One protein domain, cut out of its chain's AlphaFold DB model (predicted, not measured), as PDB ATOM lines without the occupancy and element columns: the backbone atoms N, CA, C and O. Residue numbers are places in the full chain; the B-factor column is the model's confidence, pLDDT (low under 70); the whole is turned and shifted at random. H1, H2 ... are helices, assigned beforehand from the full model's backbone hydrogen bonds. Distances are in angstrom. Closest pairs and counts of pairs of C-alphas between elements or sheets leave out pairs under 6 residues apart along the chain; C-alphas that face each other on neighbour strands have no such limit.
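This is residues 46 to 113 of the 113 residues of an uncharacterized protein of Leptospira brenneri (UniProt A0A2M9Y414). The model is a long, narrow helical hairpin: H1 goes one way, a long link carries on past it, and the longer H2 folds back alongside H1. The turn at the far end, residues 75 to 80, sticks out free. The printed part has 68 residues with two named helices, H1 then H2, and no named strand; the class is all helix. It is extended, with a radius of gyration of the C-alphas of 17.0 A, a rod spanning 58 by 13 by 9 A.

H1, residues 46 to 65, begins at C-alpha 46 (-0.190, 42.135, 37.867) and is 28.5 A long from first to last C-alpha. H2, residues 80 to 112, is 47.8 A long and ends at C-alpha 112 (-11.108, 42.902, 34.608).

H1 and H2 form a helical hairpin and touch; their closest C-alphas, those of Gly 54 and Gly 103, are 3.8 A apart. They run opposite ways at a shallow tilt of 7 degrees. Every O i to N i+4 pair is within hydrogen-bond range in H1 and H2.

The two C-alphas farthest apart, those of Met 76 and Ile 113, are 57.7 A apart. The link from H1 to H2, 14 residues, is long. The printed part has no cut, and no printed residue is under 70 in pLDDT.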
ATOM      1  N   PHE A  46      -0.292  42.890  39.116       81.75
ATOM      2  CA  PHE A  46      -0.190  42.135  37.867       81.75
ATOM      3  C   PHE A  46      -1.208  42.603  36.811       81.75
ATOM      4  O   PHE A  46      -0.876  42.720  35.634       81.75
ATOM      5  N   SER A  47      -2.419  42.957  37.247       84.19
ATOM      6  CA  SER A  47      -3.495  43.452  36.380       84.19
ATOM      7  C   SER A  47      -3.131  44.771  35.680       84.19
ATOM      8  O   SER A  47      -3.220  44.881  34.456       84.19
ATOM      9  N   LYS A  48      -2.544  45.729  36.409       81.94
ATOM     10  CA  LYS A  48      -2.025  46.970  35.816       81.94
ATOM     11  C   LYS A  48      -0.832  46.730  34.890       81.94
ATOM     12  O   LYS A  48      -0.687  47.437  33.896       81.94
ATOM     13  N   LEU A  49       0.017  45.746  35.189       83.62
ATOM     14  CA  LEU A  49       1.141  45.381  34.325       83.62
ATOM     15  C   LEU A  49       0.657  44.837  32.973       83.62
ATOM     16  O   LEU A  49       1.178  45.251  31.937       83.62
ATOM     17  N   LEU A  50      -0.383  43.997  32.969       84.94
ATOM     18  CA  LEU A  50      -1.049  43.556  31.739       84.94
ATOM     19  C   LEU A  50      -1.618  44.737  30.945       84.94
ATOM     20  O   LEU A  50      -1.401  44.803  29.734       84.94
ATOM     21  N   SER A  51      -2.256  45.704  31.612       86.38
ATOM     22  CA  SER A  51      -2.769  46.905  30.944       86.38
ATOM     23  C   SER A  51      -1.662  47.766  30.329       86.38
ATOM     24  O   SER A  51      -1.809  48.236  29.201       86.38
ATOM     25  N   ILE A  52      -0.521  47.930  31.005       85.69
ATOM     26  CA  ILE A  52       0.627  48.681  30.465       85.69
ATOM     27  C   ILE A  52       1.241  47.958  29.256       85.69
ATOM     28  O   ILE A  52       1.561  48.600  28.256       85.69
ATOM     29  N   ILE A  53       1.383  46.630  29.315       87.44
ATOM     30  CA  ILE A  53       1.873  45.835  28.179       87.44
ATOM     31  C   ILE A  53       0.900  45.931  27.001       87.44
ATOM     32  O   ILE A  53       1.332  46.144  25.869       87.44
ATOM     33  N   GLY A  54      -0.404  45.823  27.255       90.38
ATOM     34  CA  GLY A  54      -1.423  45.976  26.224       90.38
ATOM     35  C   GLY A  54      -1.362  47.346  25.549       90.38
ATOM     36  O   GLY A  54      -1.370  47.429  24.326       90.38
ATOM     37  N   LEU A  55      -1.199  48.421  26.327       89.81
ATOM     38  CA  LEU A  55      -1.008  49.781  25.802       89.81
ATOM     39  C   LEU A  55       0.240  49.901  24.926       89.81
ATOM     40  O   LEU A  55       0.214  50.546  23.880       89.81
ATOM     41  N   TYR A  56       1.334  49.264  25.330       89.25
ATOM     42  CA  TYR A  56       2.561  49.260  24.543       89.25
ATOM     43  C   TYR A  56       2.384  48.549  23.190       89.25
ATOM     44  O   TYR A  56       2.824  49.054  22.153       89.25
ATOM     45  N   ILE A  57       1.691  47.408  23.183       90.62
ATOM     46  CA  ILE A  57       1.364  46.671  21.957       90.62
ATOM     47  C   ILE A  57       0.455  47.505  21.043       90.62
ATOM     48  O   ILE A  57       0.702  47.550  19.837       90.62
ATOM     49  N   ASP A  58      -0.526  48.222  21.597       91.94
ATOM     50  CA  ASP A  58      -1.383  49.128  20.823       91.94
ATOM     51  C   ASP A  58      -0.572  50.221  20.126       91.94
ATOM     52  O   ASP A  58      -0.755  50.457  18.933       91.94
ATOM     53  N   ILE A  59       0.376  50.846  20.833       89.25
ATOM     54  CA  ILE A  59       1.261  51.870  20.258       89.25
ATOM     55  C   ILE A  59       2.056  51.295  19.079       89.25
ATOM     56  O   ILE A  59       2.120  51.922  18.020       89.25
ATOM     57  N   ILE A  60       2.620  50.090  19.218       88.19
ATOM     58  CA  ILE A  60       3.307  49.414  18.106       88.19
ATOM     59  C   ILE A  60       2.337  49.155  16.949       88.19
ATOM     60  O   ILE A  60       2.676  49.405  15.792       88.19
ATOM     61  N   GLY A  61       1.130  48.671  17.239       90.50
ATOM     62  CA  GLY A  61       0.116  48.408  16.227       90.50
ATOM     63  C   GLY A  61      -0.283  49.663  15.449       90.50
ATOM     64  O   GLY A  61      -0.357  49.615  14.220       90.50
ATOM     65  N   VAL A  62      -0.433  50.802  16.131       90.50
ATOM     66  CA  VAL A  62      -0.683  52.114  15.508       90.50
ATOM     67  C   VAL A  62       0.491  52.543  14.631       90.50
ATOM     68  O   VAL A  62       0.271  52.999  13.509       90.50
ATOM     69  N   LEU A  63       1.732  52.370  15.094       88.06
ATOM     70  CA  LEU A  63       2.924  52.681  14.298       88.06
ATOM     71  C   LEU A  63       3.007  51.829  13.031       88.06
ATOM     72  O   LEU A  63       3.372  52.346  11.985       88.06
ATOM     73  N   ILE A  64       2.647  50.548  13.104       87.56
ATOM     74  CA  ILE A  64       2.601  49.667  11.932       87.56
ATOM     75  C   ILE A  64       1.463  50.079  10.987       87.56
ATOM     76  O   ILE A  64       1.647  50.088   9.770       87.56
ATOM     77  N   ALA A  65       0.293  50.424  11.531       89.62
ATOM     78  CA  ALA A  65      -0.881  50.791  10.743       89.62
ATOM     79  C   ALA A  65      -0.738  52.147  10.033       89.62
ATOM     80  O   ALA A  65      -1.359  52.362   8.993       89.62
ATOM     81  N   SER A  66       0.062  53.058  10.589       87.62
ATOM     82  CA  SER A  66       0.300  54.389  10.023       87.62
ATOM     83  C   SER A  66       1.331  54.398   8.898       87.62
ATOM     84  O   SER A  66       1.493  55.419   8.228       87.62
ATOM     85  N   LEU A  67       2.011  53.274   8.657       83.81
ATOM     86  CA  LEU A  67       2.998  53.177   7.600       83.81
ATOM     87  C   LEU A  67       2.361  53.372   6.222       83.81
ATOM     88  O   LEU A  67       1.389  52.711   5.853       83.81
ATOM     89  N   LYS A  68       2.963  54.268   5.441       82.69
ATOM     90  CA  LYS A  68       2.534  54.613   4.086       82.69
ATOM     91  C   LYS A  68       3.583  54.226   3.059       82.69
ATOM     92  O   LYS A  68       4.777  54.184   3.358       82.69
ATOM     93  N   THR A  69       3.128  53.934   1.847       83.81
ATOM     94  CA  THR A  69       4.028  53.706   0.714       83.81
ATOM     95  C   THR A  69       4.449  55.048   0.107       83.81
ATOM     96  O   THR A  69       3.612  55.954  -0.006       83.81
ATOM     97  N   PRO A  70       5.718  55.204  -0.308       80.50
ATOM     98  CA  PRO A  70       6.187  56.429  -0.948       80.50
ATOM     99  C   PRO A  70       5.355  56.768  -2.193       80.50
ATOM    100  O   PRO A  70       4.868  55.884  -2.902       80.50
ATOM    101  N   HIS A  71       5.149  58.064  -2.432       79.88
ATOM    102  CA  HIS A  71       4.413  58.552  -3.595       79.88
ATOM    103  C   HIS A  71       5.379  58.805  -4.753       79.88
ATOM    104  O   HIS A  71       6.285  59.627  -4.637       79.88
ATOM    105  N   PHE A  72       5.179  58.104  -5.870       77.12
ATOM    106  CA  PHE A  72       6.080  58.138  -7.028       77.12
ATOM    107  C   PHE A  72       5.619  59.089  -8.147       77.12
ATOM    108  O   PHE A  72       6.260  59.163  -9.192       77.12
ATOM    109  N   GLY A  73       4.537  59.841  -7.925       77.44
ATOM    110  CA  GLY A  73       3.919  60.711  -8.926       77.44
ATOM    111  C   GLY A  73       2.894  59.985  -9.801       77.44
ATOM    112  O   GLY A  73       2.532  58.836  -9.547       77.44
ATOM    113  N   SER A  74       2.388  60.682 -10.821       75.56
ATOM    114  CA  SER A  74       1.362  60.163 -11.732       75.56
ATOM    115  C   SER A  74       1.993  59.592 -13.000       75.56
ATOM    116  O   SER A  74       2.702  60.299 -13.715       75.56
ATOM    117  N   PHE A  75       1.693  58.331 -13.303       81.25
ATOM    118  CA  PHE A  75       2.100  57.660 -14.537       81.25
ATOM    119  C   PHE A  75       0.872  57.388 -15.415       81.25
ATOM    120  O   PHE A  75      -0.247  57.279 -14.922       81.25
ATOM    121  N   MET A  76       1.066  57.288 -16.734       80.81
ATOM    122  CA  MET A  76       0.003  56.889 -17.671       80.81
ATOM    123  C   MET A  76      -0.120  55.359 -17.734       80.81
ATOM    124  O   MET A  76      -0.001  54.758 -18.796       80.81
ATOM    125  N   ASP A  77      -0.317  54.725 -16.581       82.81
ATOM    126  CA  ASP A  77      -0.365  53.267 -16.395       82.81
ATOM    127  C   ASP A  77      -1.779  52.765 -16.042       82.81
ATOM    128  O   ASP A  77      -1.949  51.699 -15.455       82.81
ATOM    129  N   ALA A  78      -2.805  53.571 -16.337       84.38
ATOM    130  CA  ALA A  78      -4.195  53.323 -15.949       84.38
ATOM    131  C   ALA A  78      -4.403  53.077 -14.432       84.38
ATOM    132  O   ALA A  78      -5.398  52.462 -14.028       84.38
ATOM    133  N   GLY A  79      -3.498  53.576 -13.579       83.94
ATOM    134  CA  GLY A  79      -3.601  53.487 -12.121       83.94
ATOM    135  C   GLY A  79      -3.152  52.147 -11.535       83.94
ATOM    136  O   GLY A  79      -3.502  51.833 -10.394       83.94
ATOM    137  N   GLU A  80      -2.410  51.331 -12.285       85.88
ATOM    138  CA  GLU A  80      -1.852  50.076 -11.770       85.88
ATOM    139  C   GLU A  80      -0.903  50.297 -10.588       85.88
ATOM    140  O   GLU A  80      -0.992  49.574  -9.588       85.88
ATOM    141  N   LEU A  81      -0.049  51.318 -10.654       82.81
ATOM    142  CA  LEU A  81       0.863  51.693  -9.579       82.81
ATOM    143  C   LEU A  81       0.110  52.070  -8.299       82.81
ATOM    144  O   LEU A  81       0.472  51.613  -7.214       82.81
ATOM    145  N   GLU A  82      -0.973  52.839  -8.418       84.88
ATOM    146  CA  GLU A  82      -1.780  53.252  -7.265       84.88
ATOM    147  C   GLU A  82      -2.474  52.049  -6.614       84.88
ATOM    148  O   GLU A  82      -2.445  51.897  -5.394       84.88
ATOM    149  N   LYS A  83      -2.994  51.112  -7.420       87.25
ATOM    150  CA  LYS A  83      -3.574  49.857  -6.912       87.25
ATOM    151  C   LYS A  83      -2.546  48.986  -6.191       87.25
ATOM    152  O   LYS A  83      -2.881  48.346  -5.193       87.25
ATOM    153  N   LYS A  84      -1.306  48.914  -6.688       87.00
ATOM    154  CA  LYS A  84      -0.221  48.175  -6.016       87.00
ATOM    155  C   LYS A  84       0.126  48.815  -4.667       87.00
ATOM    156  O   LYS A  84       0.216  48.095  -3.672       87.00
ATOM    157  N   ARG A  85       0.233  50.147  -4.619       86.75
ATOM    158  CA  ARG A  85       0.458  50.919  -3.382       86.75
ATOM    159  C   ARG A  85      -0.647  50.680  -2.360       86.75
ATOM    160  O   ARG A  85      -0.361  50.286  -1.232       86.75
ATOM    161  N   GLU A  86      -1.904  50.816  -2.772       87.25
ATOM    162  CA  GLU A  86      -3.064  50.619  -1.899       87.25
ATOM    163  C   GLU A  86      -3.102  49.203  -1.302       87.25
ATOM    164  O   GLU A  86      -3.394  49.027  -0.117       87.25
ATOM    165  N   ARG A  87      -2.753  48.173  -2.089       89.88
ATOM    166  CA  ARG A  87      -2.681  46.789  -1.594       89.88
ATOM    167  C   ARG A  87      -1.621  46.608  -0.513       89.88
ATOM    168  O   ARG A  87      -1.911  45.974   0.504       89.88
ATOM    169  N   GLU A  88      -0.418  47.134  -0.723       88.38
ATOM    170  CA  GLU A  88       0.647  47.035   0.277       88.38
ATOM    171  C   GLU A  88       0.304  47.849   1.532       88.38
ATOM    172  O   GLU A  88       0.416  47.319   2.638       88.38
ATOM    173  N   GLU A  89      -0.228  49.066   1.397       88.62
ATOM    174  CA  GLU A  89      -0.710  49.847   2.546       88.62
ATOM    175  C   GLU A  89      -1.792  49.107   3.330       88.62
ATOM    176  O   GLU A  89      -1.700  48.984   4.551       88.62
ATOM    177  N   LYS A  90      -2.788  48.539   2.644       90.75
ATOM    178  CA  LYS A  90      -3.870  47.784   3.286       90.75
ATOM    179  C   LYS A  90      -3.345  46.579   4.061       90.75
ATOM    180  O   LYS A  90      -3.831  46.289   5.152       90.75
ATOM    181  N   LYS A  91      -2.347  45.874   3.529       91.75
ATOM    182  CA  LYS A  91      -1.725  44.721   4.194       91.75
ATOM    183  C   LYS A  91      -1.043  45.119   5.504       91.75
ATOM    184  O   LYS A  91      -1.212  44.422   6.506       91.75
ATOM    185  N   TRP A  92      -0.300  46.224   5.516       90.31
ATOM    186  CA  TRP A  92       0.341  46.738   6.731       90.31
ATOM    187  C   TRP A  92      -0.667  47.321   7.717       90.31
ATOM    188  O   TRP A  92      -0.592  47.015   8.905       90.31
ATOM    189  N   PHE A  93      -1.675  48.033   7.218       91.19
ATOM    190  CA  PHE A  93      -2.788  48.521   8.023       91.19
ATOM    191  C   PHE A  93      -3.502  47.384   8.762       91.19
ATOM    192  O   PHE A  93      -3.629  47.420   9.982       91.19
ATOM    193  N   VAL A  94      -3.900  46.326   8.048       94.12
ATOM    194  CA  VAL A  94      -4.577  45.161   8.641       94.12
ATOM    195  C   VAL A  94      -3.696  44.482   9.693       94.12
ATOM    196  O   VAL A  94      -4.188  44.126  10.760       94.12
ATOM    197  N   ARG A  95      -2.389  44.337   9.436       92.12
ATOM    198  CA  ARG A  95      -1.440  43.814  10.433       92.12
ATOM    199  C   ARG A  95      -1.393  44.687  11.685       92.12
ATOM    200  O   ARG A  95      -1.461  44.147  12.783       92.12
ATOM    201  N   GLY A  96      -1.317  46.007  11.525       91.88
ATOM    202  CA  GLY A  96      -1.344  46.944  12.646       91.88
ATOM    203  C   GLY A  96      -2.639  46.844  13.456       91.88
ATOM    204  O   GLY A  96      -2.583  46.753  14.678       91.88
ATOM    205  N   MET A  97      -3.791  46.739  12.788       96.38
ATOM    206  CA  MET A  97      -5.088  46.547  13.450       96.38
ATOM    207  C   MET A  97      -5.170  45.238  14.243       96.38
ATOM    208  O   MET A  97      -5.704  45.239  15.351       96.38
ATOM    209  N   TYR A  98      -4.619  44.133  13.729       96.00
ATOM    210  CA  TYR A  98      -4.535  42.888  14.501       96.00
ATOM    211  C   TYR A  98      -3.682  43.057  15.760       96.00
ATOM    212  O   TYR A  98      -4.086  42.609  16.830       96.00
ATOM    213  N   THR A  99      -2.541  43.741  15.656       93.06
ATOM    214  CA  THR A  99      -1.686  44.041  16.810       93.06
ATOM    215  C   THR A  99      -2.427  44.882  17.855       93.06
ATOM    216  O   THR A  99      -2.408  44.524  19.029       93.06
ATOM    217  N   ILE A 100      -3.154  45.926  17.437       95.75
ATOM    218  CA  ILE A 100      -4.001  46.736  18.336       95.75
ATOM    219  C   ILE A 100      -5.078  45.867  19.000       95.75
ATOM    220  O   ILE A 100      -5.315  45.951  20.198       95.75
ATOM    221  N   SER A 101      -5.725  44.970  18.257       96.19
ATOM    222  CA  SER A 101      -6.731  44.085  18.857       96.19
ATOM    223  C   SER A 101      -6.145  43.205  19.969       96.19
ATOM    224  O   SER A 101      -6.829  42.927  20.956       96.19
ATOM    225  N   VAL A 102      -4.891  42.762  19.829       94.62
ATOM    226  CA  VAL A 102      -4.189  41.994  20.868       94.62
ATOM    227  C   VAL A 102      -3.894  42.872  22.086       94.62
ATOM    228  O   VAL A 102      -4.161  42.448  23.211       94.62
ATOM    229  N   GLY A 103      -3.390  44.090  21.883       94.00
ATOM    230  CA  GLY A 103      -3.080  45.009  22.980       94.00
ATOM    231  C   GLY A 103      -4.322  45.431  23.770       94.00
ATOM    232  O   GLY A 103      -4.331  45.319  25.000       94.00
ATOM    233  N   MET A 104      -5.419  45.763  23.085       94.56
ATOM    234  CA  MET A 104      -6.719  46.018  23.716       94.56
ATOM    235  C   MET A 104      -7.226  44.814  24.518       94.56
ATOM    236  O   MET A 104      -7.736  44.984  25.623       94.56
ATOM    237  N   THR A 105      -7.056  43.589  24.010       94.88
ATOM    238  CA  THR A 105      -7.464  42.375  24.741       94.88
ATOM    239  C   THR A 105      -6.708  42.252  26.064       94.88
ATOM    240  O   THR A 105      -7.315  41.983  27.100       94.88
ATOM    241  N   LEU A 106      -5.397  42.509  26.062       91.94
ATOM    242  CA  LEU A 106      -4.591  42.498  27.285       91.94
ATOM    243  C   LEU A 106      -4.991  43.607  28.265       91.94
ATOM    244  O   LEU A 106      -5.018  43.352  29.466       91.94
ATOM    245  N   GLN A 107      -5.349  44.799  27.778       91.75
ATOM    246  CA  GLN A 107      -5.873  45.874  28.631       91.75
ATOM    247  C   GLN A 107      -7.204  45.514  29.279       91.75
ATOM    248  O   GLN A 107      -7.405  45.789  30.459       91.75
ATOM    249  N   VAL A 108      -8.112  44.893  28.527       93.25
ATOM    250  CA  VAL A 108      -9.404  44.458  29.063       93.25
ATOM    251  C   VAL A 108      -9.205  43.373  30.116       93.25
ATOM    252  O   VAL A 108      -9.786  43.475  31.191       93.25
ATOM    253  N   ILE A 109      -8.353  42.376  29.851       90.75
ATOM    254  CA  ILE A 109      -8.025  41.327  30.829       90.75
ATOM    255  C   ILE A 109      -7.380  41.940  32.075       90.75
ATOM    256  O   ILE A 109      -7.775  41.606  33.185       90.75
ATOM    257  N   GLY A 110      -6.425  42.854  31.896       87.75
ATOM    258  CA  GLY A 110      -5.790  43.572  32.994       87.75
ATOM    259  C   GLY A 110      -6.807  44.329  33.843       87.75
ATOM    260  O   GLY A 110      -6.833  44.162  35.049       87.75
ATOM    261  N   ASN A 111      -7.712  45.091  33.232       84.56
ATOM    262  CA  ASN A 111      -8.713  45.864  33.971       84.56
ATOM    263  C   ASN A 111      -9.839  45.018  34.595       84.56
ATOM    264  O   ASN A 111     -10.531  45.510  35.484       84.56
ATOM    265  N   ALA A 112     -10.062  43.796  34.111       83.56
ATOM    266  CA  ALA A 112     -11.108  42.902  34.608       83.56
ATOM    267  C   ALA A 112     -10.664  42.016  35.788       83.56
ATOM    268  O   ALA A 112     -11.521  41.404  36.426       83.56
ATOM    269  N   ILE A 113      -9.356  41.931  36.056       75.56
ATOM    270  CA  ILE A 113      -8.736  41.160  37.151       75.56
ATOM    271  C   ILE A 113      -8.236  42.124  38.232       75.56
ATOM    272  O   ILE A 113      -8.381  41.786  39.426       75.56
TER     273      ILE A 113